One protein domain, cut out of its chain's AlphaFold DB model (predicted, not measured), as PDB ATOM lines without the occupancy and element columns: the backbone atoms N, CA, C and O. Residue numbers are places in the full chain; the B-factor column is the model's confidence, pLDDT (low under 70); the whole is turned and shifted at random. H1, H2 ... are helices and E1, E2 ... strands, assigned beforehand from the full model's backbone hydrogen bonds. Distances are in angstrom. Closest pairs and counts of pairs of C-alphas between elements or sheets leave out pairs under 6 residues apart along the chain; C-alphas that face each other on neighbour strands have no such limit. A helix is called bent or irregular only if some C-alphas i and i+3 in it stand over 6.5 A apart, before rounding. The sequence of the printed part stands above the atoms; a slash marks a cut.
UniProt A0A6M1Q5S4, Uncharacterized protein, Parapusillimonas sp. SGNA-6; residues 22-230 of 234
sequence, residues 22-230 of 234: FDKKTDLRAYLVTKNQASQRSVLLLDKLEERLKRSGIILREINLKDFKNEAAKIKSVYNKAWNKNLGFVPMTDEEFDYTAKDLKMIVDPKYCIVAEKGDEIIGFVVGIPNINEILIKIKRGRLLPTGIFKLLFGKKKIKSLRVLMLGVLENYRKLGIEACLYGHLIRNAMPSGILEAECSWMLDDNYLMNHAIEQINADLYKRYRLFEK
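What this domain is: This is residues 22 to 230 of the 234 residues of an uncharacterized protein of Parapusillimonas sp. SGNA-6 (UniProt A0A6M1Q5S4). One twisted sheet of seven strands makes the core; it curls round H7 on one face, with H8 over E6 and E1 on that same face and H3 crossing the opposite face. Beyond E6, E1 and E7 run on side by side as a two-stranded ribbon that brings both ends of the printed part together, while H5 and H6 make a small lobe away from the other helices. The printed part has 209 residues, with eight named helices and seven named strands in the order E1 H1 H2 E2 H3 H4 E3 E4 H5 H6 E5 H7 E6 H8 E7. The mixed sheet runs E2, E3, E4, E5, E6, E1, E7, and the class is mixed, helices and strands. The whole is compact, with a radius of gyration of the C-alphas of 17.6 A and spans of 52 by 44 by 38 A.

How they stand to each other: In the sheet, E1, residues 23 to 34, is an inner strand, antiparallel to edge strand E7, residues 220 to 229, with N 28 and O 225 2.7 A apart, and to E6, residues 197 to 204, with N 31 and O 200 2.8 A apart. E6 is parallel to E5, residues 161 to 169, with N 164 and O 199 2.8 A apart. E5 is antiparallel to E4, residues 121 to 130, with N 127 and O 166 2.8 A apart. E4 forms a hairpin with E3, residues 113 to 118, with N 116 and O 124 2.8 A apart; E3 is antiparallel to edge strand E2, residues 58 to 62, with N 59 and O 117 2.9 A apart. The sheet curls round H7, residues 178 to 190; the closest C-alphas of H7 and E4 are those of Leu 182 and Val 126, 6.2 A apart. E5, H7 and E6 form a strand-helix-strand unit, two parallel neighbour strands joined through a helix, with a right-handed crossover. H8, residues 208 to 215, has a height of 9.0 A over the sheet and runs along the strands, at 18 degrees to E1 on the local plane. E6, H8 and E7 form a split unit, with E1 between its strands, also right-handed. H3, residues 65 to 83, has a height of 7.5 A on the opposite face, across the strands at 74 degrees to E4 on the local plane; helices on both faces make three layers. H1, residues 40 to 44, touches H7, the C-alphas of Val 43 and Gly 184 being closest at 5.2 A. H2, residues 46 to 55, touches H7 at a steep tilt of 46 degrees, opposite ways, closest at the C-alphas of Leu 46 and Cys 181, 5.7 A apart. H4, residues 94 to 104, is not on the sheet and only just touches H3, with 3 pairs of C-alphas within 8 A, the closest Ala 72 and Ala 101 at 6.7 A. H5, residues 133 to 136, touches H6, residues 148 to 158, closest at the C-alphas of Ile 135 and Gly 155, 6.0 A apart. Every O i to N i+4 pair is within hydrogen-bond range in H1, H2, H4, H7 and H8; H3 has 13 of 15 and H6 5 of 7, and H5 is too short for one.

Where its parts are: E1 begins at C-alpha 23, (-26.191, -20.032, -8.720), and is 33.6 A long. H3 spans 23.8 A, with a kink of 43 degrees near residue 72; it is irregular, C-alphas 66 and 69 being 8.6 A apart. E4 spans 26.5 A and bends by 63 degrees at residue 124. H6 is only just irregular, with C-alphas 154 and 157 6.8 A apart. E5 spans 24.2 A, H7 18.3 A and E6 21.1 A. E7, 27.6 A long, ends at C-alpha 229, (-23.408, -22.513, -4.687).

The domain as a whole: The C-alphas of Arg 55 and Arg 141 are the two farthest apart, at 53.4 A, while those of Phe 22 and Lys 230, the first and last printed, are 4.7 A apart. The printed part has no cut, and its one long link joins H5 to H6. The mean pLDDT of the printed part is 88.7; residue 39 and residues 84 to 92 are under 70.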
ATOM      1  N   PHE A  22     -29.309 -19.434  -5.055       97.56
ATOM      2  CA  PHE A  22     -28.128 -20.221  -5.413       97.56
ATOM      3  C   PHE A  22     -27.886 -20.166  -6.927       97.56
ATOM      4  O   PHE A  22     -28.818 -20.338  -7.713       97.56
ATOM      5  N   ASP A  23     -26.623 -20.048  -7.324       96.50
ATOM      6  CA  ASP A  23     -26.191 -20.032  -8.720       96.50
ATOM      7  C   ASP A  23     -25.535 -21.353  -9.130       96.50
ATOM      8  O   ASP A  23     -25.102 -22.158  -8.299       96.50
ATOM      9  N   LYS A  24     -25.469 -21.608 -10.444       95.31
ATOM     10  CA  LYS A  24     -24.732 -22.761 -10.981       95.31
ATOM     11  C   LYS A  24     -23.250 -22.610 -10.624       95.31
ATOM     12  O   LYS A  24     -22.610 -21.675 -11.090       95.31
ATOM     13  N   LYS A  25     -22.694 -23.619  -9.946       93.31
ATOM     14  CA  LYS A  25     -21.246 -23.790  -9.778       93.31
ATOM     15  C   LYS A  25     -20.639 -24.567 -10.943       93.31
ATOM     16  O   LYS A  25     -19.811 -24.058 -11.684       93.31
ATOM     17  N   THR A  26     -21.060 -25.820 -11.115       93.50
ATOM     18  CA  THR A  26     -20.527 -26.715 -12.152       93.50
ATOM     19  C   THR A  26     -21.522 -27.817 -12.486       93.50
ATOM     20  O   THR A  26     -22.400 -28.127 -11.677       93.50
ATOM     21  N   ASP A  27     -21.383 -28.421 -13.665       94.50
ATOM     22  CA  ASP A  27     -22.124 -29.628 -14.019       94.50
ATOM     23  C   ASP A  27     -21.221 -30.869 -13.909       94.50
ATOM     24  O   ASP A  27     -20.015 -30.833 -14.143       94.50
ATOM     25  N   LEU A  28     -21.834 -31.992 -13.552       93.62
ATOM     26  CA  LEU A  28     -21.254 -33.324 -13.581       93.62
ATOM     27  C   LEU A  28     -22.029 -34.149 -14.604       93.62
ATOM     28  O   LEU A  28     -23.262 -34.175 -14.618       93.62
ATOM     29  N   ARG A  29     -21.313 -34.855 -15.460       94.31
ATOM     30  CA  ARG A  29     -21.843 -35.733 -16.492       94.31
ATOM     31  C   ARG A  29     -21.985 -37.153 -15.967       94.31
ATOM     32  O   ARG A  29     -21.203 -37.623 -15.135       94.31
ATOM     33  N   ALA A  30     -22.994 -37.836 -16.483       95.06
ATOM     34  CA  ALA A  30     -23.126 -39.271 -16.359       95.06
ATOM     35  C   ALA A  30     -23.443 -39.877 -17.718       95.06
ATOM     36  O   ALA A  30     -24.366 -39.447 -18.415       95.06
ATOM     37  N   TYR A  31     -22.653 -40.880 -18.060       94.38
ATOM     38  CA  TYR A  31     -22.698 -41.597 -19.313       94.38
ATOM     39  C   TYR A  31     -23.207 -43.015 -19.065       94.38
ATOM     40  O   TYR A  31     -22.863 -43.637 -18.057       94.38
ATOM     41  N   LEU A  32     -24.023 -43.522 -19.981       94.38
ATOM     42  CA  LEU A  32     -24.559 -44.875 -19.946       94.38
ATOM     43  C   LEU A  32     -23.975 -45.676 -21.109       94.38
ATOM     44  O   LEU A  32     -24.021 -45.237 -22.253       94.38
ATOM     45  N   VAL A  33     -23.444 -46.858 -20.819       91.38
ATOM     46  CA  VAL A  33     -23.001 -47.826 -21.827       91.38
ATOM     47  C   VAL A  33     -23.953 -49.006 -21.784       91.38
ATOM     48  O   VAL A  33     -24.030 -49.694 -20.764       91.38
ATOM     49  N   THR A  34     -24.666 -49.276 -22.874       90.88
ATOM     50  CA  THR A  34     -25.479 -50.494 -22.975       90.88
ATOM     51  C   THR A  34     -24.657 -51.660 -23.518       90.88
ATOM     52  O   THR A  34     -23.684 -51.481 -24.251       90.88
ATOM     53  N   LYS A  35     -25.074 -52.890 -23.213       85.44
ATOM     54  CA  LYS A  35     -24.438 -54.128 -23.686       85.44
ATOM     55  C   LYS A  35     -24.267 -54.167 -25.209       85.44
ATOM     56  O   LYS A  35     -23.281 -54.714 -25.687       85.44
ATOM     57  N   ASN A  36     -25.213 -53.597 -25.954       81.44
ATOM     58  CA  ASN A  36     -25.184 -53.588 -27.418       81.44
ATOM     59  C   ASN A  36     -24.239 -52.521 -27.986       81.44
ATOM     60  O   ASN A  36     -23.753 -52.675 -29.101       81.44
ATOM     61  N   GLN A  37     -23.986 -51.450 -27.233       80.31
ATOM     62  CA  GLN A  37     -23.087 -50.361 -27.625       80.31
ATOM     63  C   GLN A  37     -21.646 -50.600 -27.174       80.31
ATOM     64  O   GLN A  37     -20.718 -50.092 -27.807       80.31
ATOM     65  N   ALA A  38     -21.465 -51.365 -26.090       74.00
ATOM     66  CA  ALA A  38     -20.170 -51.643 -25.493       74.00
ATOM     67  C   ALA A  38     -19.157 -52.072 -26.564       74.00
ATOM     68  O   ALA A  38     -19.349 -53.052 -27.287       74.00
ATOM     69  N   SER A  39     -18.073 -51.305 -26.669       69.88
ATOM     70  CA  SER A  39     -17.074 -51.481 -27.718       69.88
ATOM     71  C   SER A  39     -16.444 -52.876 -27.677       69.88
ATOM     72  O   SER A  39     -15.622 -53.185 -26.810       69.88
ATOM     73  N   GLN A  40     -16.769 -53.713 -28.669       72.81
ATOM     74  CA  GLN A  40     -16.109 -55.008 -28.862       72.81
ATOM     75  C   GLN A  40     -14.602 -54.835 -29.095       72.81
ATOM     76  O   GLN A  40     -13.810 -55.685 -28.698       72.81
ATOM     77  N   ARG A  41     -14.184 -53.694 -29.662       71.69
ATOM     78  CA  ARG A  41     -12.772 -53.353 -29.875       71.69
ATOM     79  C   ARG A  41     -11.985 -53.307 -28.564       71.69
ATOM     80  O   ARG A  41     -10.846 -53.767 -28.544       71.69
ATOM     81  N   SER A  42     -12.583 -52.801 -27.482       73.19
ATOM     82  CA  SER A  42     -11.938 -52.767 -26.161       73.19
ATOM     83  C   SER A  42     -11.653 -54.172 -25.630       73.19
ATOM     84  O   SER A  42     -10.601 -54.396 -25.041       73.19
ATOM     85  N   VAL A  43     -12.545 -55.134 -25.893       78.50
ATOM     86  CA  VAL A  43     -12.353 -56.543 -25.510       78.50
ATOM     87  C   VAL A  43     -11.346 -57.239 -26.429       78.50
ATOM     88  O   VAL A  43     -10.511 -57.998 -25.947       78.50
ATOM     89  N   LEU A  44     -11.379 -56.960 -27.735       79.94
ATOM     90  CA  LEU A  44     -10.471 -57.560 -28.722       79.94
ATOM     91  C   LEU A  44      -9.010 -57.137 -28.527       79.94
ATOM     92  O   LEU A  44      -8.096 -57.922 -28.764       79.94
ATOM     93  N   LEU A  45      -8.771 -55.890 -28.113       82.81
ATOM     94  CA  LEU A  45      -7.419 -55.380 -27.862       82.81
ATOM     95  C   LEU A  45      -6.904 -55.697 -26.456       82.81
ATOM     96  O   LEU A  45      -5.714 -55.498 -26.201       82.81
ATOM     97  N   LEU A  46      -7.773 -56.186 -25.566       89.00
ATOM     98  CA  LEU A  46      -7.458 -56.417 -24.161       89.00
ATOM     99  C   LEU A  46      -6.269 -57.363 -23.998       89.00
ATOM    100  O   LEU A  46      -5.283 -56.972 -23.384       89.00
ATOM    101  N   ASP A  47      -6.308 -58.540 -24.627       90.62
ATOM    102  CA  ASP A  47      -5.262 -59.559 -24.451       90.62
ATOM    103  C   ASP A  47      -3.891 -59.053 -24.925       90.62
ATOM    104  O   ASP A  47      -2.873 -59.249 -24.266       90.62
ATOM    105  N   LYS A  48      -3.856 -58.312 -26.041       92.31
ATOM    106  CA  LYS A  48      -2.616 -57.731 -26.573       92.31
ATOM    107  C   LYS A  48      -2.045 -56.645 -25.656       92.31
ATOM    108  O   LYS A  48      -0.825 -56.556 -25.495       92.31
ATOM    109  N   LEU A  49      -2.903 -55.782 -25.111       92.62
ATOM    110  CA  LEU A  49      -2.483 -54.730 -24.185       92.62
ATOM    111  C   LEU A  49      -2.015 -55.324 -22.856       92.62
ATOM    112  O   LEU A  49      -0.976 -54.910 -22.345       92.62
ATOM    113  N   GLU A  50      -2.731 -56.319 -22.343       95.12
ATOM    114  CA  GLU A  50      -2.417 -57.000 -21.093       95.12
ATOM    115  C   GLU A  50      -1.090 -57.760 -21.184       95.12
ATOM    116  O   GLU A  50      -0.236 -57.592 -20.317       95.12
ATOM    117  N   GLU A  51      -0.824 -58.469 -22.284       95.81
ATOM    118  CA  GLU A  51       0.481 -59.101 -22.522       95.81
ATOM    119  C   GLU A  51       1.635 -58.084 -22.558       95.81
ATOM    120  O   GLU A  51       2.725 -58.334 -22.035       95.81
ATOM    121  N   ARG A  52       1.412 -56.891 -23.125       95.69
ATOM    122  CA  ARG A  52       2.409 -55.806 -23.110       95.69
ATOM    123  C   ARG A  52       2.645 -55.263 -21.697       95.69
ATOM    124  O   ARG A  52       3.794 -55.010 -21.325       95.69
ATOM    125  N   LEU A  53       1.578 -55.076 -20.921       97.00
ATOM    126  CA  LEU A  53       1.657 -54.636 -19.526       97.00
ATOM    127  C   LEU A  53       2.394 -55.671 -18.671       97.00
ATOM    128  O   LEU A  53       3.315 -55.306 -17.939       97.00
ATOM    129  N   LYS A  54       2.101 -56.956 -18.868       96.75
ATOM    130  CA  LYS A  54       2.750 -58.074 -18.176       96.75
ATOM    131  C   LYS A  54       4.257 -58.110 -18.412       96.75
ATOM    132  O   LYS A  54       5.018 -58.241 -17.457       96.75
ATOM    133  N   ARG A  55       4.714 -57.892 -19.652       96.62
ATOM    134  CA  ARG A  55       6.155 -57.747 -19.973       96.62
ATOM    135  C   ARG A  55       6.813 -56.557 -19.274       96.62
ATOM    136  O   ARG A  55       8.020 -56.564 -19.074       96.62
ATOM    137  N   SER A  56       6.024 -55.555 -18.897       95.31
ATOM    138  CA  SER A  56       6.469 -54.380 -18.137       95.31
ATOM    139  C   SER A  56       6.341 -54.571 -16.616       95.31
ATOM    140  O   SER A  56       6.505 -53.611 -15.856       95.31
ATOM    141  N   GLY A  57       6.028 -55.794 -16.167       96.88
ATOM    142  CA  GLY A  57       5.829 -56.151 -14.763       96.88
ATOM    143  C   GLY A  57       4.489 -55.703 -14.181       96.88
ATOM    144  O   GLY A  57       4.362 -55.661 -12.962       96.88
ATOM    145  N   ILE A  58       3.517 -55.333 -15.022       98.31
ATOM    146  CA  ILE A  58       2.191 -54.873 -14.593       98.31
ATOM    147  C   ILE A  58       1.177 -56.001 -14.776       98.31
ATOM    148  O   ILE A  58       1.010 -56.509 -15.884       98.31
ATOM    149  N   ILE A  59       0.483 -56.369 -13.705       97.44
ATOM    150  CA  ILE A  59      -0.487 -57.468 -13.678       97.44
ATOM    151  C   ILE A  59      -1.856 -56.906 -13.307       97.44
ATOM    152  O   ILE A  59      -1.973 -56.156 -12.340       97.44
ATOM    153  N   LEU A  60      -2.892 -57.266 -14.065       97.25
ATOM    154  CA  LEU A  60      -4.273 -56.972 -13.699       97.25
ATOM    155  C   LEU A  60      -4.897 -58.181 -13.003       97.25
ATOM    156  O   LEU A  60      -4.684 -59.321 -13.413       97.25
ATOM    157  N   ARG A  61      -5.678 -57.934 -11.952       96.56
ATOM    158  CA  ARG A  61      -6.405 -58.982 -11.227       96.56
ATOM    159  C   ARG A  61      -7.667 -58.446 -10.566       96.56
ATOM    160  O   ARG A  61      -7.781 -57.252 -10.295       96.56
ATOM    161  N   GLU A  62      -8.594 -59.343 -10.258       97.44
ATOM    162  CA  GLU A  62      -9.713 -59.032  -9.367       97.44
ATOM    163  C   GLU A  62      -9.205 -58.728  -7.945       97.44
ATOM    164  O   GLU A  62      -8.167 -59.247  -7.508       97.44
ATOM    165  N   ILE A  63      -9.937 -57.897  -7.202       95.75
ATOM    166  CA  ILE A  63      -9.647 -57.656  -5.780       95.75
ATOM    167  C   ILE A  63      -9.808 -58.936  -4.952       95.75
ATOM    168  O   ILE A  63     -10.720 -59.742  -5.163       95.75
ATOM    169  N   ASN A  64      -8.980 -59.091  -3.926       95.38
ATOM    170  CA  ASN A  64      -9.098 -60.175  -2.966       95.38
ATOM    171  C   ASN A  64     -10.028 -59.790  -1.804       95.38
ATOM    172  O   ASN A  64      -9.601 -59.229  -0.798       95.38
ATOM    173  N   LEU A  65     -11.310 -60.167  -1.877       93.06
ATOM    174  CA  LEU A  65     -12.265 -59.893  -0.788       93.06
ATOM    175  C   LEU A  65     -11.939 -60.593   0.538       93.06
ATOM    176  O   LEU A  65     -12.441 -60.163   1.581       93.06
ATOM    177  N   LYS A  66     -11.118 -61.654   0.532       94.19
ATOM    178  CA  LYS A  66     -10.645 -62.273   1.781       94.19
ATOM    179  C   LYS A  66      -9.680 -61.349   2.521       94.19
ATOM    180  O   LYS A  66      -9.663 -61.371   3.745       94.19
ATOM    181  N   ASP A  67      -8.962 -60.502   1.785       94.44
ATOM    182  CA  ASP A  67      -8.039 -59.498   2.311       94.44
ATOM    183  C   ASP A  67      -8.548 -58.060   2.089       94.44
ATOM    184  O   ASP A  67      -7.808 -57.122   1.791       94.44
ATOM    185  N   PHE A  68      -9.865 -57.879   2.230       93.12
ATOM    186  CA  PHE A  68     -10.557 -56.633   1.896       93.12
ATOM    187  C   PHE A  68      -9.951 -55.386   2.555       93.12
ATOM    188  O   PHE A  68      -9.915 -54.329   1.935       93.12
ATOM    189  N   LYS A  69      -9.489 -55.494   3.809       91.88
ATOM    190  CA  LYS A  69      -8.933 -54.350   4.545       91.88
ATOM    191  C   LYS A  69      -7.661 -53.826   3.873       91.88
ATOM    192  O   LYS A  69      -7.524 -52.618   3.700       91.88
ATOM    193  N   ASN A  70      -6.765 -54.722   3.465       93.56
ATOM    194  CA  ASN A  70      -5.528 -54.336   2.794       93.56
ATOM    195  C   ASN A  70      -5.797 -53.848   1.366       93.56
ATOM    196  O   ASN A  70      -5.227 -52.839   0.958       93.56
ATOM    197  N   GLU A  71      -6.706 -54.502   0.633       94.50
ATOM    198  CA  GLU A  71      -7.142 -54.039  -0.695       94.50
ATOM    199  C   GLU A  71      -7.702 -52.613  -0.630       94.50
ATOM    200  O   GLU A  71      -7.267 -51.737  -1.375       94.50
ATOM    201  N   ALA A  72      -8.614 -52.352   0.310       92.81
ATOM    202  CA  ALA A  72      -9.206 -51.035   0.519       92.81
ATOM    203  C   ALA A  72      -8.140 -49.979   0.850       92.81
ATOM    204  O   ALA A  72      -8.145 -48.904   0.252       92.81
ATOM    205  N   ALA A  73      -7.184 -50.296   1.729       92.12
ATOM    206  CA  ALA A  73      -6.096 -49.386   2.080       92.12
ATOM    207  C   ALA A  73      -5.189 -49.054   0.879       92.12
ATOM    208  O   ALA A  73      -4.855 -47.886   0.654       92.12
ATOM    209  N   LYS A  74      -4.819 -50.056   0.070       93.75
ATOM    210  CA  LYS A  74      -4.014 -49.849  -1.145       93.75
ATOM    211  C   LYS A  74      -4.781 -49.044  -2.202       93.75
ATOM    212  O   LYS A  74      -4.225 -48.108  -2.773       93.75
ATOM    213  N   ILE A  75      -6.068 -49.335  -2.412       93.00
ATOM    214  CA  ILE A  75      -6.938 -48.579  -3.330       93.00
ATOM    215  C   ILE A  75      -7.089 -47.124  -2.870       93.00
ATOM    216  O   ILE A  75      -6.955 -46.222  -3.695       93.00
ATOM    217  N   LYS A  76      -7.289 -46.874  -1.568       90.25
ATOM    218  CA  LYS A  76      -7.355 -45.520  -0.985       90.25
ATOM    219  C   LYS A  76      -6.111 -44.697  -1.317       90.25
ATOM    220  O   LYS A  76      -6.220 -43.546  -1.732       90.25
ATOM    221  N   SER A  77      -4.929 -45.302  -1.181       90.00
ATOM    222  CA  SER A  77      -3.653 -44.657  -1.516       90.00
ATOM    223  C   SER A  77      -3.617 -44.201  -2.977       90.00
ATOM    224  O   SER A  77      -3.269 -43.053  -3.263       90.00
ATOM    225  N   VAL A  78      -4.043 -45.060  -3.910       91.38
ATOM    226  CA  VAL A  78      -4.119 -44.700  -5.336       91.38
ATOM    227  C   VAL A  78      -5.192 -43.655  -5.595       91.38
ATOM    228  O   VAL A  78      -4.938 -42.722  -6.349       91.38
ATOM    229  N   TYR A  79      -6.365 -43.776  -4.971       86.94
ATOM    230  CA  TYR A  79      -7.467 -42.824  -5.107       86.94
ATOM    231  C   TYR A  79      -7.012 -41.411  -4.735       86.94
ATOM    232  O   TYR A  79      -7.056 -40.515  -5.578       86.94
ATOM    233  N   ASN A  80      -6.450 -41.243  -3.536       84.94
ATOM    234  CA  ASN A  80      -5.962 -39.953  -3.052       84.94
ATOM    235  C   ASN A  80      -4.855 -39.379  -3.948       84.94
ATOM    236  O   ASN A  80      -4.874 -38.192  -4.260       84.94
ATOM    237  N   LYS A  81      -3.916 -40.209  -4.423       86.06
ATOM    238  CA  LYS A  81      -2.832 -39.762  -5.319       86.06
ATOM    239  C   LYS A  81      -3.310 -39.430  -6.736       86.06
ATOM    240  O   LYS A  81      -2.763 -38.530  -7.360       86.06
ATOM    241  N   ALA A  82      -4.279 -40.171  -7.273       78.38
ATOM    242  CA  ALA A  82      -4.740 -40.013  -8.651       78.38
ATOM    243  C   ALA A  82      -5.765 -38.881  -8.813       78.38
ATOM    244  O   ALA A  82      -5.852 -38.311  -9.903       78.38
ATOM    245  N   TRP A  83      -6.527 -38.576  -7.758       73.38
ATOM    246  CA  TRP A  83      -7.619 -37.600  -7.774       73.38
ATOM    247  C   TRP A  83      -7.289 -36.263  -7.089       73.38
ATOM    248  O   TRP A  83      -8.074 -35.331  -7.224       73.38
ATOM    249  N   ASN A  84      -6.117 -36.106  -6.454       66.50
ATOM    250  CA  ASN A  84      -5.693 -34.858  -5.790       66.50
ATOM    251  C   ASN A  84      -5.719 -33.585  -6.666       66.50
ATOM    252  O   ASN A  84      -5.711 -32.484  -6.125       66.50
ATOM    253  N   LYS A  85      -5.731 -33.721  -7.996       61.84
ATOM    254  CA  LYS A  85      -5.789 -32.611  -8.961       61.84
ATOM    255  C   LYS A  85      -7.186 -32.385  -9.565       61.84
ATOM    256  O   LYS A  85      -7.333 -31.482 -10.383       61.84
ATOM    257  N   ASN A  86      -8.199 -33.187  -9.219       61.06
ATOM    258  CA  ASN A  86      -9.554 -33.018  -9.758       61.06
ATOM    259  C   ASN A  86     -10.279 -31.853  -9.058       61.06
ATOM    260  O   ASN A  86     -10.269 -31.745  -7.833       61.06
ATOM    261  N   LEU A  87     -10.937 -30.984  -9.833       45.41
ATOM    262  CA  LEU A  87     -11.696 -29.845  -9.308       45.41
ATOM    263  C   LEU A  87     -12.815 -30.328  -8.363       45.41
ATOM    264  O   LEU A  87     -13.594 -31.213  -8.706       45.41
ATOM    265  N   GLY A  88     -12.898 -29.763  -7.157       47.44
ATOM    266  CA  GLY A  88     -13.889 -30.179  -6.154       47.44
ATOM    267  C   GLY A  88     -13.614 -31.541  -5.505       47.44
ATOM    268  O   GLY A  88     -14.467 -32.037  -4.768       47.44
ATOM    269  N   PHE A  89     -12.442 -32.143  -5.742       56.78
ATOM    270  CA  PHE A  89     -11.991 -33.308  -4.991       56.78
ATOM    271  C   PHE A  89     -11.612 -32.894  -3.569       56.78
ATOM    272  O   PHE A  89     -10.579 -32.267  -3.340       56.78
ATOM    273  N   VAL A  90     -12.457 -33.264  -2.614       54.53
ATOM    274  CA  VAL A  90     -12.088 -33.295  -1.201       54.53
ATOM    275  C   VAL A  90     -11.554 -34.704  -0.938       54.53
ATOM    276  O   VAL A  90     -12.316 -35.658  -1.118       54.53
ATOM    277  N   PRO A  91     -10.266 -34.869  -0.579       63.22
ATOM    278  CA  PRO A  91      -9.749 -36.167  -0.177       63.22
ATOM    279  C   PRO A  91     -10.619 -36.705   0.955       63.22
ATOM    280  O   PRO A  91     -10.820 -36.011   1.951       63.22
ATOM    281  N   MET A  92     -11.148 -37.917   0.790       68.06
ATOM    282  CA  MET A  92     -11.883 -38.561   1.872       68.06
ATOM    283  C   MET A  92     -10.934 -38.757   3.051       68.06
ATOM    284  O   MET A  92      -9.787 -39.186   2.869       68.06
ATOM    285  N   THR A  93     -11.423 -38.464   4.250       76.62
ATOM    286  CA  THR A  93     -10.737 -38.858   5.481       76.62
ATOM    287  C   THR A  93     -10.630 -40.379   5.561       76.62
ATOM    288  O   THR A  93     -11.357 -41.121   4.885       76.62
ATOM    289  N   ASP A  94      -9.711 -40.862   6.392       79.25
ATOM    290  CA  ASP A  94      -9.524 -42.296   6.592       79.25
ATOM    291  C   ASP A  94     -10.812 -42.950   7.108       79.25
ATOM    292  O   ASP A  94     -11.205 -44.012   6.622       79.25
ATOM    293  N   GLU A  95     -11.520 -42.266   8.003       82.81
ATOM    294  CA  GLU A  95     -12.783 -42.706   8.582       82.81
ATOM    295  C   GLU A  95     -13.910 -42.774   7.541       82.81
ATOM    296  O   GLU A  95     -14.646 -43.762   7.495       82.81
ATOM    297  N   GLU A  96     -14.045 -41.762   6.677       80.44
ATOM    298  CA  GLU A  96     -15.062 -41.741   5.614       80.44
ATOM    299  C   GLU A  96     -14.824 -42.844   4.583       80.44
ATOM    300  O   GLU A  96     -15.774 -43.492   4.120       80.44
ATOM    301  N   PHE A  97     -13.559 -43.067   4.216       83.19
ATOM    302  CA  PHE A  97     -13.202 -44.114   3.269       83.19
ATOM    303  C   PHE A  97     -13.466 -45.495   3.866       83.19
ATOM    304  O   PHE A  97     -14.107 -46.322   3.218       83.19
ATOM    305  N   ASP A  98     -13.035 -45.744   5.105       84.44
ATOM    306  CA  ASP A  98     -13.229 -47.029   5.782       84.44
ATOM    307  C   ASP A  98     -14.715 -47.332   6.015       84.44
ATOM    308  O   ASP A  98     -15.160 -48.468   5.811       84.44
ATOM    309  N   TYR A  99     -15.503 -46.317   6.377       85.56
ATOM    310  CA  TYR A  99     -16.957 -46.429   6.489       85.56
ATOM    311  C   TYR A  99     -17.584 -46.815   5.144       85.56
ATOM    312  O   TYR A  99     -18.310 -47.809   5.048       85.56
ATOM    313  N   THR A 100     -17.239 -46.087   4.079       84.75
ATOM    314  CA  THR A 100     -17.753 -46.351   2.727       84.75
ATOM    315  C   THR A 100     -17.331 -47.734   2.234       84.75
ATOM    316  O   THR A 100     -18.152 -48.485   1.711       84.75
ATOM    317  N   ALA A 101     -16.073 -48.126   2.444       86.62
ATOM    318  CA  ALA A 101     -15.562 -49.441   2.077       86.62
ATOM    319  C   ALA A 101     -16.321 -50.559   2.810       86.62
ATOM    320  O   ALA A 101     -16.704 -51.557   2.196       86.62
ATOM    321  N   LYS A 102     -16.597 -50.389   4.107       86.88
ATOM    322  CA  LYS A 102     -17.382 -51.349   4.893       86.88
ATOM    323  C   LYS A 102     -18.794 -51.533   4.334       86.88
ATOM    324  O   LYS A 102     -19.225 -52.679   4.187       86.88
ATOM    325  N   ASP A 103     -19.479 -50.449   3.981       85.25
ATOM    326  CA  ASP A 103     -20.814 -50.506   3.371       85.25
ATOM    327  C   ASP A 103     -20.771 -51.168   1.987       85.25
ATOM    328  O   ASP A 103     -21.584 -52.047   1.669       85.25
ATOM    329  N   LEU A 104     -19.763 -50.821   1.182       87.56
ATOM    330  CA  LEU A 104     -19.550 -51.398  -0.140       87.56
ATOM    331  C   LEU A 104     -19.262 -52.902  -0.081       87.56
ATOM    332  O   LEU A 104     -19.721 -53.632  -0.962       87.56
ATOM    333  N   LYS A 105     -18.581 -53.402   0.960       89.12
ATOM    334  CA  LYS A 105     -18.200 -54.822   1.102       89.12
ATOM    335  C   LYS A 105     -19.372 -55.794   0.909       89.12
ATOM    336  O   LYS A 105     -19.177 -56.897   0.405       89.12
ATOM    337  N   MET A 106     -20.594 -55.405   1.277       82.69
ATOM    338  CA  MET A 106     -21.786 -56.251   1.106       82.69
ATOM    339  C   MET A 106     -22.245 -56.364  -0.357       82.69
ATOM    340  O   MET A 106     -22.845 -57.367  -0.770       82.69
ATOM    341  N   ILE A 107     -21.985 -55.334  -1.157       87.31
ATOM    342  CA  ILE A 107     -22.552 -55.184  -2.500       87.31
ATOM    343  C   ILE A 107     -21.525 -55.411  -3.605       87.31
ATOM    344  O   ILE A 107     -21.928 -55.871  -4.673       87.31
ATOM    345  N   VAL A 108     -20.235 -55.183  -3.337       90.19
ATOM    346  CA  VAL A 108     -19.155 -55.432  -4.301       90.19
ATOM    347  C   VAL A 108     -19.161 -56.877  -4.802       90.19
ATOM    348  O   VAL A 108     -19.605 -57.815  -4.124       90.19
ATOM    349  N   ASP A 109     -18.681 -57.028  -6.027       92.81
ATOM    350  CA  ASP A 109     -18.426 -58.297  -6.695       92.81
ATOM    351  C   ASP A 109     -17.021 -58.190  -7.317       92.81
ATOM    352  O   ASP A 109     -16.787 -57.230  -8.061       92.81
ATOM    353  N   PRO A 110     -16.078 -59.105  -7.008       94.69
ATOM    354  CA  PRO A 110     -14.707 -59.060  -7.529       94.69
ATOM    355  C   PRO A 110     -14.638 -58.959  -9.052       94.69
ATOM    356  O   PRO A 110     -13.769 -58.271  -9.581       94.69
ATOM    357  N   LYS A 111     -15.628 -59.526  -9.751       94.44
ATOM    358  CA  LYS A 111     -15.763 -59.444 -11.212       94.44
ATOM    359  C   LYS A 111     -15.791 -58.017 -11.741       94.44
ATOM    360  O   LYS A 111     -15.442 -57.783 -12.894       94.44
ATOM    361  N   TYR A 112     -16.250 -57.071 -10.926       95.25
ATOM    362  CA  TYR A 112     -16.357 -55.664 -11.296       95.25
ATOM    363  C   TYR A 112     -15.338 -54.782 -10.574       95.25
ATOM    364  O   TYR A 112     -15.413 -53.562 -10.665       95.25
ATOM    365  N   CYS A 113     -14.399 -55.373  -9.840       96.25
ATOM    366  CA  CYS A 113     -13.407 -54.650  -9.059       96.25
ATOM    367  C   CYS A 113     -12.018 -55.167  -9.434       96.25
ATOM    368  O   CYS A 113     -11.588 -56.208  -8.942       96.25
ATOM    369  N   ILE A 114     -11.336 -54.443 -10.321       97.38
ATOM    370  CA  ILE A 114     -10.060 -54.857 -10.912       97.38
ATOM    371  C   ILE A 114      -8.976 -53.889 -10.462       97.38
ATOM    372  O   ILE A 114      -9.183 -52.675 -10.455       97.38
ATOM    373  N   VAL A 115      -7.815 -54.421 -10.110       97.69
ATOM    374  CA  VAL A 115      -6.624 -53.659  -9.742       97.69
ATOM    375  C   VAL A 115      -5.497 -53.981 -10.713       97.69
ATOM    376  O   VAL A 115      -5.409 -55.093 -11.230       97.69
ATOM    377  N   ALA A 116      -4.655 -52.990 -10.977       98.00
ATOM    378  CA  ALA A 116      -3.403 -53.131 -11.698       98.00
ATOM    379  C   ALA A 116      -2.260 -52.989 -10.694       98.00
ATOM    380  O   ALA A 116      -2.170 -51.976  -9.995       98.00
ATOM    381  N   GLU A 117      -1.393 -53.989 -10.634       97.62
ATOM    382  CA  GLU A 117      -0.273 -54.067  -9.703       97.62
ATOM    383  C   GLU A 117       1.057 -54.077 -10.435       97.62
ATOM    384  O   GLU A 117       1.170 -54.631 -11.528       97.62
ATOM    385  N   LYS A 118       2.076 -53.495  -9.805       97.19
ATOM    386  CA  LYS A 118       3.472 -53.647 -10.207       97.19
ATOM    387  C   LYS A 118       4.293 -54.004  -8.974       97.19
ATOM    388  O   LYS A 118       4.502 -53.163  -8.104       97.19
ATOM    389  N   GLY A 119       4.733 -55.259  -8.888       94.00
ATOM    390  CA  GLY A 119       5.206 -55.815  -7.617       94.00
ATOM    391  C   GLY A 119       4.056 -55.868  -6.605       94.00
ATOM    392  O   GLY A 119       2.973 -56.323  -6.953       94.00
ATOM    393  N   ASP A 120       4.271 -55.348  -5.395       89.44
ATOM    394  CA  ASP A 120       3.263 -55.342  -4.318       89.44
ATOM    395  C   ASP A 120       2.422 -54.050  -4.243       89.44
ATOM    396  O   ASP A 120       1.554 -53.911  -3.367       89.44
ATOM    397  N   GLU A 121       2.673 -53.092  -5.141       94.88
ATOM    398  CA  GLU A 121       1.973 -51.808  -5.190       94.88
ATOM    399  C   GLU A 121       0.821 -51.845  -6.205       94.88
ATOM    400  O   GLU A 121       1.020 -52.155  -7.382       94.88
ATOM    401  N   ILE A 122      -0.382 -51.461  -5.762       96.94
ATOM    402  CA  ILE A 122      -1.485 -51.134  -6.673       96.94
ATOM    403  C   ILE A 122      -1.172 -49.778  -7.304       96.94
ATOM    404  O   ILE A 122      -0.998 -48.783  -6.606       96.94
ATOM    405  N   ILE A 123      -1.131 -49.739  -8.631       96.75
ATOM    406  CA  ILE A 123      -0.838 -48.540  -9.430       96.75
ATOM    407  C   ILE A 123      -2.067 -48.025 -10.188       96.75
ATOM    408  O   ILE A 123      -2.061 -46.913 -10.720       96.75
ATOM    409  N   GLY A 124      -3.132 -48.822 -10.231       95.62
ATOM    410  CA  GLY A 124      -4.407 -48.441 -10.810       95.62
ATOM    411  C   GLY A 124      -5.532 -49.369 -10.380       95.62
ATOM    412  O   GLY A 124      -5.288 -50.486  -9.934       95.62
ATOM    413  N   PHE A 125      -6.769 -48.908 -10.493       96.00
ATOM    414  CA  PHE A 125      -7.942 -49.686 -10.124       96.00
ATOM    415  C   PHE A 125      -9.196 -49.199 -10.846       96.00
ATOM    416  O   PHE A 125      -9.287 -48.049 -11.282       96.00
ATOM    417  N   VAL A 126     -10.195 -50.073 -10.898       94.00
ATOM    418  CA  VAL A 126     -11.580 -49.734 -11.209       94.00
ATOM    419  C   VAL A 126     -12.510 -50.453 -10.238       94.00
ATOM    420  O   VAL A 126     -12.319 -51.632  -9.944       94.00
ATOM    421  N   VAL A 127     -13.513 -49.739  -9.731       94.56
ATOM    422  CA  VAL A 127     -14.546 -50.264  -8.834       94.56
ATOM    423  C   VAL A 127     -15.905 -50.054  -9.482       94.56
ATOM    424  O   VAL A 127     -16.411 -48.934  -9.556       94.56
ATOM    425  N   GLY A 128     -16.503 -51.143  -9.946       95.12
ATOM    426  CA  GLY A 128     -17.891 -51.234 -10.370       95.12
ATOM    427  C   GLY A 128     -18.752 -51.864  -9.279       95.12
ATOM    428  O   GLY A 128     -18.387 -52.881  -8.691       95.12
ATOM    429  N   ILE A 129     -19.919 -51.279  -9.019       94.88
ATOM    430  CA  ILE A 129     -20.888 -51.790  -8.047       94.88
ATOM    431  C   ILE A 129     -22.210 -52.138  -8.740       94.88
ATOM    432  O   ILE A 129     -22.690 -51.365  -9.574       94.88
ATOM    433  N   PRO A 130     -22.836 -53.282  -8.414       95.12
ATOM    434  CA  PRO A 130     -24.178 -53.588  -8.895       95.12
ATOM    435  C   PRO A 130     -25.185 -52.526  -8.437       95.12
ATOM    436  O   PRO A 130     -25.135 -52.062  -7.293       95.12
ATOM    437  N   ASN A 131     -26.146 -52.171  -9.290       96.12
ATOM    438  CA  ASN A 131     -27.207 -51.239  -8.929       96.12
ATOM    439  C   ASN A 131     -28.234 -51.886  -7.987       96.12
ATOM    440  O   ASN A 131     -29.312 -52.338  -8.384       96.12
ATOM    441  N   ILE A 132     -27.919 -51.896  -6.694       93.69
ATOM    442  CA  ILE A 132     -28.789 -52.450  -5.653       93.69
ATOM    443  C   ILE A 132     -30.163 -51.769  -5.585       93.69
ATOM    444  O   ILE A 132     -31.115 -52.377  -5.089       93.69
ATOM    445  N   ASN A 133     -30.316 -50.553  -6.126       94.69
ATOM    446  CA  ASN A 133     -31.595 -49.845  -6.122       94.69
ATOM    447  C   ASN A 133     -32.677 -50.577  -6.933       94.69
ATOM    448  O   ASN A 133     -33.860 -50.411  -6.638       94.69
ATOM    449  N   GLU A 134     -32.309 -51.432  -7.896       95.69
ATOM    450  CA  GLU A 134     -33.244 -52.338  -8.593       95.69
ATOM    451  C   GLU A 134     -33.971 -53.299  -7.643       95.69
ATOM    452  O   GLU A 134     -35.096 -53.742  -7.912       95.69
ATOM    453  N   ILE A 135     -33.327 -53.618  -6.523       93.88
ATOM    454  CA  ILE A 135     -33.874 -54.463  -5.470       93.88
ATOM    455  C   ILE A 135     -34.526 -53.605  -4.392       93.88
ATOM    456  O   ILE A 135     -35.672 -53.870  -4.022       93.88
ATOM    457  N   LEU A 136     -33.822 -52.572  -3.907       92.12
ATOM    458  CA  LEU A 136     -34.279 -51.737  -2.791       92.12
ATOM    459  C   LEU A 136     -35.622 -51.064  -3.084       92.12
ATOM    460  O   LEU A 136     -36.469 -51.002  -2.196       92.12
ATOM    461  N   ILE A 137     -35.883 -50.668  -4.335       92.75
ATOM    462  CA  ILE A 137     -37.174 -50.080  -4.734       92.75
ATOM    463  C   ILE A 137     -38.370 -51.026  -4.508       92.75
ATOM    464  O   ILE A 137     -39.507 -50.584  -4.383       92.75
ATOM    465  N   LYS A 138     -38.131 -52.340  -4.413       91.12
ATOM    466  CA  LYS A 138     -39.157 -53.366  -4.156       91.12
ATOM    467  C   LYS A 138     -39.330 -53.659  -2.660       91.12
ATOM    468  O   LYS A 138     -40.167 -54.498  -2.291       91.12
ATOM    469  N   ILE A 139     -38.535 -53.036  -1.788       91.44
ATOM    470  CA  ILE A 139     -38.582 -53.207  -0.332       91.44
ATOM    471  C   ILE A 139     -39.526 -52.159   0.258       91.44
ATOM    472  O   ILE A 139     -39.277 -50.957   0.213       91.44
ATOM    473  N   LYS A 140     -40.642 -52.623   0.831       87.62
ATOM    474  CA  LYS A 140     -41.661 -51.736   1.397       87.62
ATOM    475  C   LYS A 140     -41.073 -50.933   2.560       87.62
ATOM    476  O   LYS A 140     -40.516 -51.512   3.492       87.62
ATOM    477  N   ARG A 141     -41.255 -49.608   2.519       86.81
ATOM    478  CA  ARG A 141     -40.847 -48.665   3.579       86.81
ATOM    479  C   ARG A 141     -39.350 -48.736   3.939       86.81
ATOM    480  O   ARG A 141     -38.992 -48.389   5.056       86.81
ATOM    481  N   GLY A 142     -38.501 -49.256   3.047       85.19
ATOM    482  CA  GLY A 142     -37.060 -49.405   3.293       85.19
ATOM    483  C   GLY A 142     -36.674 -50.399   4.399       85.19
ATOM    484  O   GLY A 142     -35.517 -50.445   4.796       85.19
ATOM    485  N   ARG A 143     -37.609 -51.211   4.916       88.31
ATOM    486  CA  ARG A 143     -37.331 -52.128   6.034       88.31
ATOM    487  C   ARG A 143     -36.734 -53.444   5.538       88.31
ATOM    488  O   ARG A 143     -37.412 -54.221   4.865       88.31
ATOM    489  N   LEU A 144     -35.479 -53.712   5.905       84.50
ATOM    490  CA  LEU A 144     -34.812 -54.984   5.604       84.50
ATOM    491  C   LEU A 144     -35.399 -56.144   6.411       84.50
ATOM    492  O   LEU A 144     -35.559 -57.239   5.883       84.50
ATOM    493  N   LEU A 145     -35.775 -55.917   7.664       89.75
ATOM    494  CA  LEU A 145     -36.368 -56.959   8.494       89.75
ATOM    495  C   LEU A 145     -37.903 -56.845   8.542       89.75
ATOM    496  O   LEU A 145     -38.436 -55.733   8.490       89.75
ATOM    497  N   PRO A 146     -38.624 -57.981   8.636       86.75
ATOM    498  CA  PRO A 146     -38.091 -59.350   8.613       86.75
ATOM    499  C   PRO A 146     -37.879 -59.918   7.195       86.75
ATOM    500  O   PRO A 146     -37.090 -60.838   7.024       86.75
ATOM    501  N   THR A 147     -38.553 -59.391   6.162       89.00
ATOM    502  CA  THR A 147     -38.594 -60.033   4.827       89.00
ATOM    503  C   THR A 147     -37.817 -59.317   3.717       89.00
ATOM    504  O   THR A 147     -37.548 -59.912   2.672       89.00
ATOM    505  N   GLY A 148     -37.442 -58.048   3.903       86.12
ATOM    506  CA  GLY A 148     -36.697 -57.266   2.909       86.12
ATOM    507  C   GLY A 148     -35.295 -57.815   2.620       86.12
ATOM    508  O   GLY A 148     -34.839 -57.758   1.479       86.12
ATOM    509  N   ILE A 149     -34.647 -58.426   3.612       86.75
ATOM    510  CA  ILE A 149     -33.311 -59.013   3.506       86.75
ATOM    511  C   ILE A 149     -33.273 -60.157   2.488       86.75
ATOM    512  O   ILE A 149     -32.342 -60.243   1.693       86.75
ATOM    513  N   PHE A 150     -34.331 -60.969   2.409       89.00
ATOM    514  CA  PHE A 150     -34.436 -62.032   1.408       89.00
ATOM    515  C   PHE A 150     -34.543 -61.472  -0.011       89.00
ATOM    516  O   PHE A 150     -33.960 -62.027  -0.941       89.00
ATOM    517  N   LYS A 151     -35.227 -60.333  -0.195       89.19
ATOM    518  CA  LYS A 151     -35.256 -59.651  -1.498       89.19
ATOM    519  C   LYS A 151     -33.857 -59.202  -1.907       89.19
ATOM    520  O   LYS A 151     -33.510 -59.377  -3.070       89.19
ATOM    521  N   LEU A 152     -33.064 -58.680  -0.968       85.50
ATOM    522  CA  LEU A 152     -31.670 -58.290  -1.202       85.50
ATOM    523  C   LEU A 152     -30.803 -59.495  -1.596       85.50
ATOM    524  O   LEU A 152     -30.188 -59.486  -2.662       85.50
ATOM    525  N   LEU A 153     -30.819 -60.553  -0.782       84.06
ATOM    526  CA  LEU A 153     -30.000 -61.753  -0.987       84.06
ATOM    527  C   LEU A 153     -30.333 -62.472  -2.304       84.06
ATOM    528  O   LEU A 153     -29.438 -62.755  -3.100       84.06
ATOM    529  N   PHE A 154     -31.616 -62.722  -2.580       88.44
ATOM    530  CA  PHE A 154     -32.042 -63.432  -3.796       88.44
ATOM    531  C   PHE A 154     -32.120 -62.530  -5.034       88.44
ATOM    532  O   PHE A 154     -32.157 -63.020  -6.166       88.44
ATOM    533  N   GLY A 155     -32.158 -61.213  -4.838       89.06
ATOM    534  CA  GLY A 155     -32.212 -60.223  -5.907       89.06
ATOM    535  C   GLY A 155     -30.853 -59.907  -6.525       89.06
ATOM    536  O   GLY A 155     -30.827 -59.513  -7.687       89.06
ATOM    537  N   LYS A 156     -29.736 -60.104  -5.803       86.25
ATOM    538  CA  LYS A 156     -28.388 -59.684  -6.250       86.25
ATOM    539  C   LYS A 156     -28.012 -60.252  -7.626       86.25
ATOM    540  O   LYS A 156     -27.527 -59.519  -8.474       86.25
ATOM    541  N   LYS A 157     -28.331 -61.527  -7.890       85.69
ATOM    542  CA  LYS A 157     -28.077 -62.191  -9.188       85.69
ATOM    543  C   LYS A 157     -28.983 -61.716 -10.337       85.69
ATOM    544  O   LYS A 157     -28.769 -62.115 -11.473       85.69
ATOM    545  N   LYS A 158     -30.028 -60.935 -10.043       91.25
ATOM    546  CA  LYS A 158     -31.010 -60.433 -11.020       91.25
ATOM    547  C   LYS A 158     -30.781 -58.967 -11.395       91.25
ATOM    548  O   LYS A 158     -31.579 -58.437 -12.162       91.25
ATOM    549  N   ILE A 159     -29.764 -58.326 -10.815       95.00
ATOM    550  CA  ILE A 159     -29.399 -56.943 -11.129       95.00
ATOM    551  C   ILE A 159     -28.956 -56.877 -12.589       95.00
ATOM    552  O   ILE A 159     -28.184 -57.723 -13.040       95.00
ATOM    553  N   LYS A 160     -29.457 -55.876 -13.315       95.88
ATOM    554  CA  LYS A 160     -29.184 -55.681 -14.743       95.88
ATOM    555  C   LYS A 160     -28.309 -54.468 -15.029       95.88
ATOM    556  O   LYS A 160     -27.821 -54.353 -16.146       95.88
ATOM    557  N   SER A 161     -28.093 -53.588 -14.059       96.19
ATOM    558  CA  SER A 161     -27.254 -52.404 -14.227       96.19
ATOM    559  C   SER A 161     -26.076 -52.364 -13.256       96.19
ATOM    560  O   SER A 161     -26.159 -52.800 -12.103       96.19
ATOM    561  N   LEU A 162     -24.954 -51.845 -13.743       95.75
ATOM    562  CA  LEU A 162     -23.732 -51.593 -12.985       95.75
ATOM    563  C   LEU A 162     -23.514 -50.080 -12.872       95.75
ATOM    564  O   LEU A 162     -23.861 -49.329 -13.780       95.75
ATOM    565  N   ARG A 163     -22.889 -49.620 -11.793       95.25
ATOM    566  CA  ARG A 163     -22.286 -48.288 -11.738       95.25
ATOM    567  C   ARG A 163     -20.778 -48.431 -11.603       95.25
ATOM    568  O   ARG A 163     -20.313 -49.020 -10.632       95.25
ATOM    569  N   VAL A 164     -20.021 -47.879 -12.543       93.69
ATOM    570  CA  VAL A 164     -18.576 -47.680 -12.405       93.69
ATOM    571  C   VAL A 164     -18.385 -46.508 -11.448       93.69
ATOM    572  O   VAL A 164     -18.542 -45.348 -11.819       93.69
ATOM    573  N   LEU A 165     -18.152 -46.836 -10.178       90.81
ATOM    574  CA  LEU A 165     -18.106 -45.887  -9.071       90.81
ATOM    575  C   LEU A 165     -16.814 -45.071  -9.096       90.81
ATOM    576  O   LEU A 165     -16.848 -43.862  -8.898       90.81
ATOM    577  N   MET A 166     -15.681 -45.740  -9.316       88.56
ATOM    578  CA  MET A 166     -14.363 -45.112  -9.315       88.56
ATOM    579  C   MET A 166     -13.436 -45.796 -10.313       88.56
ATOM    580  O   MET A 166     -13.459 -47.017 -10.463       88.56
ATOM    581  N   LEU A 167     -12.576 -44.999 -10.937       89.38
ATOM    582  CA  LEU A 167     -11.418 -45.458 -11.691       89.38
ATOM    583  C   LEU A 167     -10.255 -44.511 -11.402       89.38
ATOM    584  O   LEU A 167     -10.435 -43.292 -11.319       89.38
ATOM    585  N   GLY A 168      -9.062 -45.062 -11.237       88.62
ATOM    586  CA  GLY A 168      -7.869 -44.270 -10.986       88.62
ATOM    587  C   GLY A 168      -6.619 -45.003 -11.428       88.62
ATOM    588  O   GLY A 168      -6.487 -46.197 -11.192       88.62
ATOM    589  N   VAL A 169      -5.698 -44.277 -12.055       91.38
ATOM    590  CA  VAL A 169      -4.340 -44.739 -12.362       91.38
ATOM    591  C   VAL A 169      -3.373 -43.641 -11.935       91.38
ATOM    592  O   VAL A 169      -3.597 -42.453 -12.219       91.38
ATOM    593  N   LEU A 170      -2.316 -44.038 -11.223       92.12
ATOM    594  CA  LEU A 170      -1.244 -43.143 -10.796       92.12
ATOM    595  C   LEU A 170      -0.628 -42.431 -12.008       92.12
ATOM    596  O   LEU A 170      -0.419 -43.038 -13.054       92.12
ATOM    597  N   GLU A 171      -0.305 -41.145 -11.859       88.75
ATOM    598  CA  GLU A 171       0.110 -40.265 -12.964       88.75
ATOM    599  C   GLU A 171       1.279 -40.832 -13.789       88.75
ATOM    600  O   GLU A 171       1.205 -40.856 -15.017       88.75
ATOM    601  N   ASN A 172       2.287 -41.407 -13.121       92.06
ATOM    602  CA  ASN A 172       3.471 -42.013 -13.748       92.06
ATOM    603  C   ASN A 172       3.180 -43.284 -14.568       92.06
ATOM    604  O   ASN A 172       4.051 -43.759 -15.293       92.06
ATOM    605  N   TYR A 173       1.977 -43.847 -14.448       93.12
ATOM    606  CA  TYR A 173       1.551 -45.074 -15.125       93.12
ATOM    607  C   TYR A 173       0.434 -44.838 -16.153       93.12
ATOM    608  O   TYR A 173      -0.018 -45.778 -16.813       93.12
ATOM    609  N   ARG A 174       0.001 -43.584 -16.328       87.00
ATOM    610  CA  ARG A 174      -0.973 -43.201 -17.359       87.00
ATOM    611  C   ARG A 174      -0.382 -43.391 -18.755       87.00
ATOM    612  O   ARG A 174       0.831 -43.412 -18.942       87.00
ATOM    613  N   LYS A 175      -1.253 -43.503 -19.763       85.38
ATOM    614  CA  LYS A 175      -0.888 -43.699 -21.188       85.38
ATOM    615  C   LYS A 175      -0.199 -45.040 -21.505       85.38
ATOM    616  O   LYS A 175       0.120 -45.296 -22.663       85.38
ATOM    617  N   LEU A 176      -0.039 -45.935 -20.524       90.19
ATOM    618  CA  LEU A 176       0.460 -47.301 -20.738       90.19
ATOM    619  C   LEU A 176      -0.634 -48.271 -21.226       90.19
ATOM    620  O   LEU A 176      -0.332 -49.387 -21.655       90.19
ATOM    621  N   GLY A 177      -1.899 -47.839 -21.217       89.00
ATOM    622  CA  GLY A 177      -3.061 -48.652 -21.590       89.00
ATOM    623  C   GLY A 177      -3.727 -49.370 -20.413       89.00
ATOM    624  O   GLY A 177      -4.586 -50.213 -20.645       89.00
ATOM    625  N   ILE A 178      -3.362 -49.033 -19.170       93.25
ATOM    626  CA  ILE A 178      -3.930 -49.633 -17.953       93.25
ATOM    627  C   ILE A 178      -5.431 -49.350 -17.866       93.25
ATOM    628  O   ILE A 178      -6.213 -50.269 -17.657       93.25
ATOM    629  N   GLU A 179      -5.849 -48.104 -18.091       88.19
ATOM    630  CA  GLU A 179      -7.255 -47.685 -18.068       88.19
ATOM    631  C   GLU A 179      -8.088 -48.482 -19.079       88.19
ATOM    632  O   GLU A 179      -9.165 -48.977 -18.753       88.19
ATOM    633  N   ALA A 180      -7.558 -48.668 -20.292       87.38
ATOM    634  CA  ALA A 180      -8.207 -49.460 -21.332       87.38
ATOM    635  C   ALA A 180      -8.358 -50.931 -20.913       87.38
ATOM    636  O   ALA A 180      -9.417 -51.518 -21.136       87.38
ATOM    637  N   CYS A 181      -7.342 -51.510 -20.266       92.50
ATOM    638  CA  CYS A 181      -7.429 -52.865 -19.730       92.50
ATOM    639  C   CYS A 181      -8.451 -52.978 -18.589       92.50
ATOM    640  O   CYS A 181      -9.239 -53.920 -18.579       92.50
ATOM    641  N   LEU A 182      -8.501 -52.003 -17.675       92.62
ATOM    642  CA  LEU A 182      -9.480 -51.958 -16.582       92.62
ATOM    643  C   LEU A 182     -10.924 -51.910 -17.115       92.62
ATOM    644  O   LEU A 182     -11.763 -52.707 -16.692       92.62
ATOM    645  N   TYR A 183     -11.213 -51.038 -18.090       87.25
ATOM    646  CA  TYR A 183     -12.519 -51.016 -18.762       87.25
ATOM    647  C   TYR A 183     -12.798 -52.306 -19.538       87.25
ATOM    648  O   TYR A 183     -13.913 -52.822 -19.499       87.25
ATOM    649  N   GLY A 184     -11.792 -52.845 -20.229       89.31
ATOM    650  CA  GLY A 184     -11.914 -54.094 -20.971       89.31
ATOM    651  C   GLY A 184     -12.320 -55.264 -20.073       89.31
ATOM    652  O   GLY A 184     -13.233 -56.007 -20.430       89.31
ATOM    653  N   HIS A 185     -11.695 -55.400 -18.896       92.19
ATOM    654  CA  HIS A 185     -12.050 -56.420 -17.903       92.19
ATOM    655  C   HIS A 185     -13.477 -56.232 -17.387       92.19
ATOM    656  O   HIS A 185     -14.238 -57.197 -17.361       92.19
ATOM    657  N   LEU A 186     -13.887 -54.998 -17.063       89.75
ATOM    658  CA  LEU A 186     -15.275 -54.710 -16.680       89.75
ATOM    659  C   LEU A 186     -16.277 -55.177 -17.739       89.75
ATOM    660  O   LEU A 186     -17.240 -55.869 -17.411       89.75
ATOM    661  N   ILE A 187     -16.050 -54.815 -19.004       88.38
ATOM    662  CA  ILE A 187     -16.936 -55.177 -20.116       88.38
ATOM    663  C   ILE A 187     -16.959 -56.700 -20.291       88.38
ATOM    664  O   ILE A 187     -18.036 -57.298 -20.313       88.38
ATOM    665  N   ARG A 188     -15.782 -57.337 -20.352       90.25
ATOM    666  CA  ARG A 188     -15.627 -58.794 -20.489       90.25
ATOM    667  C   ARG A 188     -16.373 -59.545 -19.386       90.25
ATOM    668  O   ARG A 188     -17.079 -60.505 -19.683       90.25
ATOM    669  N   ASN A 189     -16.265 -59.087 -18.141       92.25
ATOM    670  CA  ASN A 189     -16.888 -59.728 -16.983       92.25
ATOM    671  C   ASN A 189     -18.398 -59.451 -16.888       92.25
ATOM    672  O   ASN A 189     -19.148 -60.306 -16.411       92.25
ATOM    673  N   ALA A 190     -18.861 -58.290 -17.362       89.50
ATOM    674  CA  ALA A 190     -20.275 -57.905 -17.369       89.50
ATOM    675  C   ALA A 190     -21.095 -58.589 -18.480       89.50
ATOM    676  O   ALA A 190     -22.266 -58.918 -18.285       89.50
ATOM    677  N   MET A 191     -20.501 -58.848 -19.648       84.00
ATOM    678  CA  MET A 191     -21.204 -59.442 -20.795       84.00
ATOM    679  C   MET A 191     -21.906 -60.789 -20.505       84.00
ATOM    680  O   MET A 191     -23.076 -60.931 -20.899       84.00
ATOM    681  N   PRO A 192     -21.261 -61.774 -19.841       88.12
ATOM    682  CA  PRO A 192     -21.886 -63.057 -19.516       88.12
ATOM    683  C   PRO A 192     -22.721 -63.028 -18.224       88.12
ATOM    684  O   PRO A 192     -23.414 -64.000 -17.935       88.12
ATOM    685  N   SER A 193     -22.677 -61.954 -17.428       85.06
ATOM    686  CA  SER A 193     -23.252 -61.929 -16.074       85.06
ATOM    687  C   SER A 193     -24.699 -61.428 -15.988       85.06
ATOM    688  O   SER A 193     -25.242 -61.311 -14.891       85.06
ATOM    689  N   GLY A 194     -25.344 -61.151 -17.126       88.62
ATOM    690  CA  GLY A 194     -26.721 -60.641 -17.181       88.62
ATOM    691  C   GLY A 194     -26.844 -59.123 -17.009       88.62
ATOM    692  O   GLY A 194     -27.963 -58.606 -17.040       88.62
ATOM    693  N   ILE A 195     -25.719 -58.411 -16.885       94.00
ATOM    694  CA  ILE A 195     -25.674 -56.949 -16.921       94.00
ATOM    695  C   ILE A 195     -25.977 -56.469 -18.348       94.00
ATOM    696  O   ILE A 195     -25.430 -56.969 -19.332       94.00
ATOM    697  N   LEU A 196     -26.893 -55.510 -18.450       93.81
ATOM    698  CA  LEU A 196     -27.377 -54.908 -19.689       93.81
ATOM    699  C   LEU A 196     -26.852 -53.489 -19.890       93.81
ATOM    700  O   LEU A 196     -26.766 -53.046 -21.031       93.81
ATOM    701  N   GLU A 197     -26.514 -52.784 -18.813       94.06
ATOM    702  CA  GLU A 197     -26.031 -51.408 -18.877       94.06
ATOM    703  C   GLU A 197     -25.077 -51.081 -17.723       94.06
ATOM    704  O   GLU A 197     -25.164 -51.660 -16.638       94.06
ATOM    705  N   ALA A 198     -24.166 -50.144 -17.959       94.62
ATOM    706  CA  ALA A 198     -23.260 -49.610 -16.956       94.62
ATOM    707  C   ALA A 198     -23.272 -48.080 -16.999       94.62
ATOM    708  O   ALA A 198     -23.097 -47.489 -18.063       94.62
ATOM    709  N   GLU A 199     -23.467 -47.435 -15.851       95.50
ATOM    710  CA  GLU A 199     -23.302 -45.990 -15.714       95.50
ATOM    711  C   GLU A 199     -21.887 -45.659 -15.241       95.50
ATOM    712  O   GLU A 199     -21.432 -46.174 -14.220       95.50
ATOM    713  N   CYS A 200     -21.244 -44.719 -15.920       92.56
ATOM    714  CA  CYS A 200     -20.080 -44.002 -15.420       92.56
ATOM    715  C   CYS A 200     -20.513 -42.562 -15.141       92.56
ATOM    716  O   CYS A 200     -20.918 -41.840 -16.052       92.56
ATOM    717  N   SER A 201     -20.484 -42.151 -13.880       91.19
ATOM    718  CA  SER A 201     -21.068 -40.883 -13.438       91.19
ATOM    719  C   SER A 201     -20.127 -40.089 -12.548       91.19
ATOM    720  O   SER A 201     -19.041 -40.548 -12.204       91.19
ATOM    721  N   TRP A 202     -20.567 -38.883 -12.175       88.69
ATOM    722  CA  TRP A 202     -19.800 -37.950 -11.345       88.69
ATOM    723  C   TRP A 202     -18.530 -37.420 -12.029       88.69
ATOM    724  O   TRP A 202     -17.522 -37.136 -11.385       88.69
ATOM    725  N   MET A 203     -18.576 -37.288 -13.353       87.81
ATOM    726  CA  MET A 203     -17.467 -36.773 -14.154       87.81
ATOM    727  C   MET A 203     -17.638 -35.271 -14.352       87.81
ATOM    728  O   MET A 203     -18.682 -34.852 -14.836       87.81
ATOM    729  N   LEU A 204     -16.645 -34.454 -14.001       89.06
ATOM    730  CA  LEU A 204     -16.708 -33.011 -14.264       89.06
ATOM    731  C   LEU A 204     -16.910 -32.740 -15.759       89.06
ATOM    732  O   LEU A 204     -16.341 -33.427 -16.615       89.06
ATOM    733  N   ASP A 205     -17.739 -31.752 -16.081       88.88
ATOM    734  CA  ASP A 205     -18.033 -31.386 -17.465       88.88
ATOM    735  C   ASP A 205     -16.810 -30.860 -18.232       88.88
ATOM    736  O   ASP A 205     -16.756 -31.036 -19.453       88.88
ATOM    737  N   ASP A 206     -15.828 -30.300 -17.526       86.56
ATOM    738  CA  ASP A 206     -14.548 -29.800 -18.038       86.56
ATOM    739  C   ASP A 206     -13.431 -30.860 -18.127       86.56
ATOM    740  O   ASP A 206     -12.392 -30.612 -18.745       86.56
ATOM    741  N   ASN A 207     -13.638 -32.075 -17.596       83.75
ATOM    742  CA  ASN A 207     -12.667 -33.171 -17.687       83.75
ATOM    743  C   ASN A 207     -12.670 -33.796 -19.092       83.75
ATOM    744  O   ASN A 207     -13.170 -34.903 -19.316       83.75
ATOM    745  N   TYR A 208     -12.106 -33.064 -20.054       82.31
ATOM    746  CA  TYR A 208     -12.086 -33.427 -21.469       82.31
ATOM    747  C   TYR A 208     -11.498 -34.819 -21.715       82.31
ATOM    748  O   TYR A 208     -12.061 -35.589 -22.484       82.31
ATOM    749  N   LEU A 209     -10.402 -35.170 -21.034       78.56
ATOM    750  CA  LEU A 209      -9.744 -36.467 -21.216       78.56
ATOM    751  C   LEU A 209     -10.673 -37.631 -20.861       78.56
ATOM    752  O   LEU A 209     -10.778 -38.579 -21.636       78.56
ATOM    753  N   MET A 210     -11.359 -37.559 -19.716       79.50
ATOM    754  CA  MET A 210     -12.256 -38.632 -19.288       79.50
ATOM    755  C   MET A 210     -13.553 -38.647 -20.105       79.50
ATOM    756  O   MET A 210     -13.994 -39.715 -20.529       79.50
ATOM    757  N   ASN A 211     -14.135 -37.473 -20.372       86.12
ATOM    758  CA  ASN A 211     -15.348 -37.339 -21.186       86.12
ATOM    759  C   ASN A 211     -15.121 -37.862 -22.615       86.12
ATOM    760  O   ASN A 211     -15.931 -38.621 -23.134       86.12
ATOM    761  N   HIS A 212     -13.976 -37.554 -23.225       83.75
ATOM    762  CA  HIS A 212     -13.658 -38.064 -24.554       83.75
ATOM    763  C   HIS A 212     -13.353 -39.568 -24.539       83.75
ATOM    764  O   HIS A 212     -13.815 -40.300 -25.409       83.75
ATOM    765  N   ALA A 213     -12.611 -40.063 -23.540       80.38
ATOM    766  CA  ALA A 213     -12.301 -41.488 -23.427       80.38
ATOM    767  C   ALA A 213     -13.564 -42.355 -23.309       80.38
ATOM    768  O   ALA A 213     -13.619 -43.437 -23.896       80.38
ATOM    769  N   ILE A 214     -14.581 -41.883 -22.582       83.06
ATOM    770  CA  ILE A 214     -15.822 -42.637 -22.418       83.06
ATOM    771  C   ILE A 214     -16.735 -42.572 -23.652       83.06
ATOM    772  O   ILE A 214     -17.402 -43.547 -23.990       83.06
ATOM    773  N   GLU A 215     -16.705 -41.469 -24.395       85.25
ATOM    774  CA  GLU A 215     -17.395 -41.361 -25.684       85.25
ATOM    775  C   GLU A 215     -16.811 -42.351 -26.715       85.25
ATOM    776  O   GLU A 215     -17.558 -42.960 -27.477       85.25
ATOM    777  N   GLN A 216     -15.498 -42.629 -26.671       81.38
ATOM    778  CA  GLN A 216     -14.841 -43.632 -27.534       81.38
ATOM    779  C   GLN A 216     -15.259 -45.088 -27.253       81.38
ATOM    780  O   GLN A 216     -14.990 -45.973 -28.070       81.38
ATOM    781  N   ILE A 217     -15.913 -45.367 -26.119       78.31
ATOM    782  CA  ILE A 217     -16.522 -46.679 -25.841       78.31
ATOM    783  C   ILE A 217     -18.028 -46.711 -26.146       78.31
ATOM    784  O   ILE A 217     -18.709 -47.637 -25.704       78.31
ATOM    785  N   ASN A 218     -18.518 -45.743 -26.934       85.12
ATOM    786  CA  ASN A 218     -19.918 -45.556 -27.336       85.12
ATOM    787  C   ASN A 218     -20.869 -45.331 -26.151       85.12
ATOM    788  O   ASN A 218     -21.986 -45.848 -26.142       85.12
ATOM    789  N   ALA A 219     -20.414 -44.611 -25.126       88.88
ATOM    790  CA  ALA A 219     -21.273 -44.241 -24.013       88.88
ATOM    791  C   ALA A 219     -22.129 -43.018 -24.355       88.88
ATOM    792  O   ALA A 219     -21.617 -42.011 -24.846       88.88
ATOM    793  N   ASP A 220     -23.411 -43.066 -24.006       93.19
ATOM    794  CA  ASP A 220     -24.342 -41.964 -24.218       93.19
ATOM    795  C   ASP A 220     -24.385 -41.052 -22.993       93.19
ATOM    796  O   ASP A 220     -24.659 -41.501 -21.876       93.19
ATOM    797  N   LEU A 221     -24.170 -39.747 -23.185       94.88
ATOM    798  CA  LEU A 221     -24.419 -38.751 -22.142       94.88
ATOM    799  C   LEU A 221     -25.926 -38.681 -21.868       94.88
ATOM    800  O   LEU A 221     -26.668 -38.040 -22.610       94.88
ATOM    801  N   TYR A 222     -26.374 -39.310 -20.784       94.69
ATOM    802  CA  TYR A 222     -27.806 -39.470 -20.504       94.69
ATOM    803  C   TYR A 222     -28.296 -38.639 -19.310       94.69
ATOM    804  O   TYR A 222     -29.494 -38.375 -19.196       94.69
ATOM    805  N   LYS A 223     -27.393 -38.193 -18.422       94.81
ATOM    806  CA  LYS A 223     -27.726 -37.286 -17.311       94.81
ATOM    807  C   LYS A 223     -26.662 -36.218 -17.090       94.81
ATOM    808  O   LYS A 223     -25.468 -36.433 -17.302       94.81
ATOM    809  N   ARG A 224     -27.124 -35.078 -16.576       94.75
ATOM    810  CA  ARG A 224     -26.294 -34.026 -15.985       94.75
ATOM    811  C   ARG A 224     -26.772 -33.763 -14.561       94.75
ATOM    812  O   ARG A 224     -27.966 -33.580 -14.338       94.75
ATOM    813  N   TYR A 225     -25.843 -33.751 -13.617       94.44
ATOM    814  CA  TYR A 225     -26.057 -33.293 -12.249       94.44
ATOM    815  C   TYR A 225     -25.479 -31.891 -12.131       94.44
ATOM    816  O   TYR A 225     -24.385 -31.647 -12.623       94.44
ATOM    817  N   ARG A 226     -26.194 -30.973 -11.487       94.56
ATOM    818  CA  ARG A 226     -25.718 -29.606 -11.281       94.56
ATOM    819  C   ARG A 226     -25.375 -29.396  -9.820       94.56
ATOM    820  O   ARG A 226     -26.203 -29.661  -8.951       94.56
ATOM    821  N   LEU A 227     -24.165 -28.914  -9.572       93.62
ATOM    822  CA  LEU A 227     -23.777 -28.378  -8.279       93.62
ATOM    823  C   LEU A 227     -24.102 -26.888  -8.267       93.62
ATOM    824  O   LEU A 227     -23.780 -26.164  -9.213       93.62
ATOM    825  N   PHE A 228     -24.750 -26.453  -7.194       95.00
ATOM    826  CA  PHE A 228     -25.113 -25.064  -6.963       95.00
ATOM    827  C   PHE A 228     -24.314 -24.509  -5.788       95.00
ATOM    828  O   PHE A 228     -23.953 -25.255  -4.876       95.00
ATOM    829  N   GLU A 229     -24.060 -23.208  -5.793       95.19
ATOM    830  CA  GLU A 229     -23.408 -22.513  -4.687       95.19
ATOM    831  C   GLU A 229     -24.061 -21.163  -4.407       95.19
ATOM    832  O   GLU A 229     -24.742 -20.592  -5.253       95.19
ATOM    833  N   LYS A 230     -23.881 -20.681  -3.180       95.25
ATOM    834  CA  LYS A 230     -24.338 -19.373  -2.728       95.25
ATOM    835  C   LYS A 230     -23.317 -18.846  -1.736       95.25
ATOM    836  O   LYS A 230     -22.951 -19.562  -0.803       95.25
TER     837      LYS A 230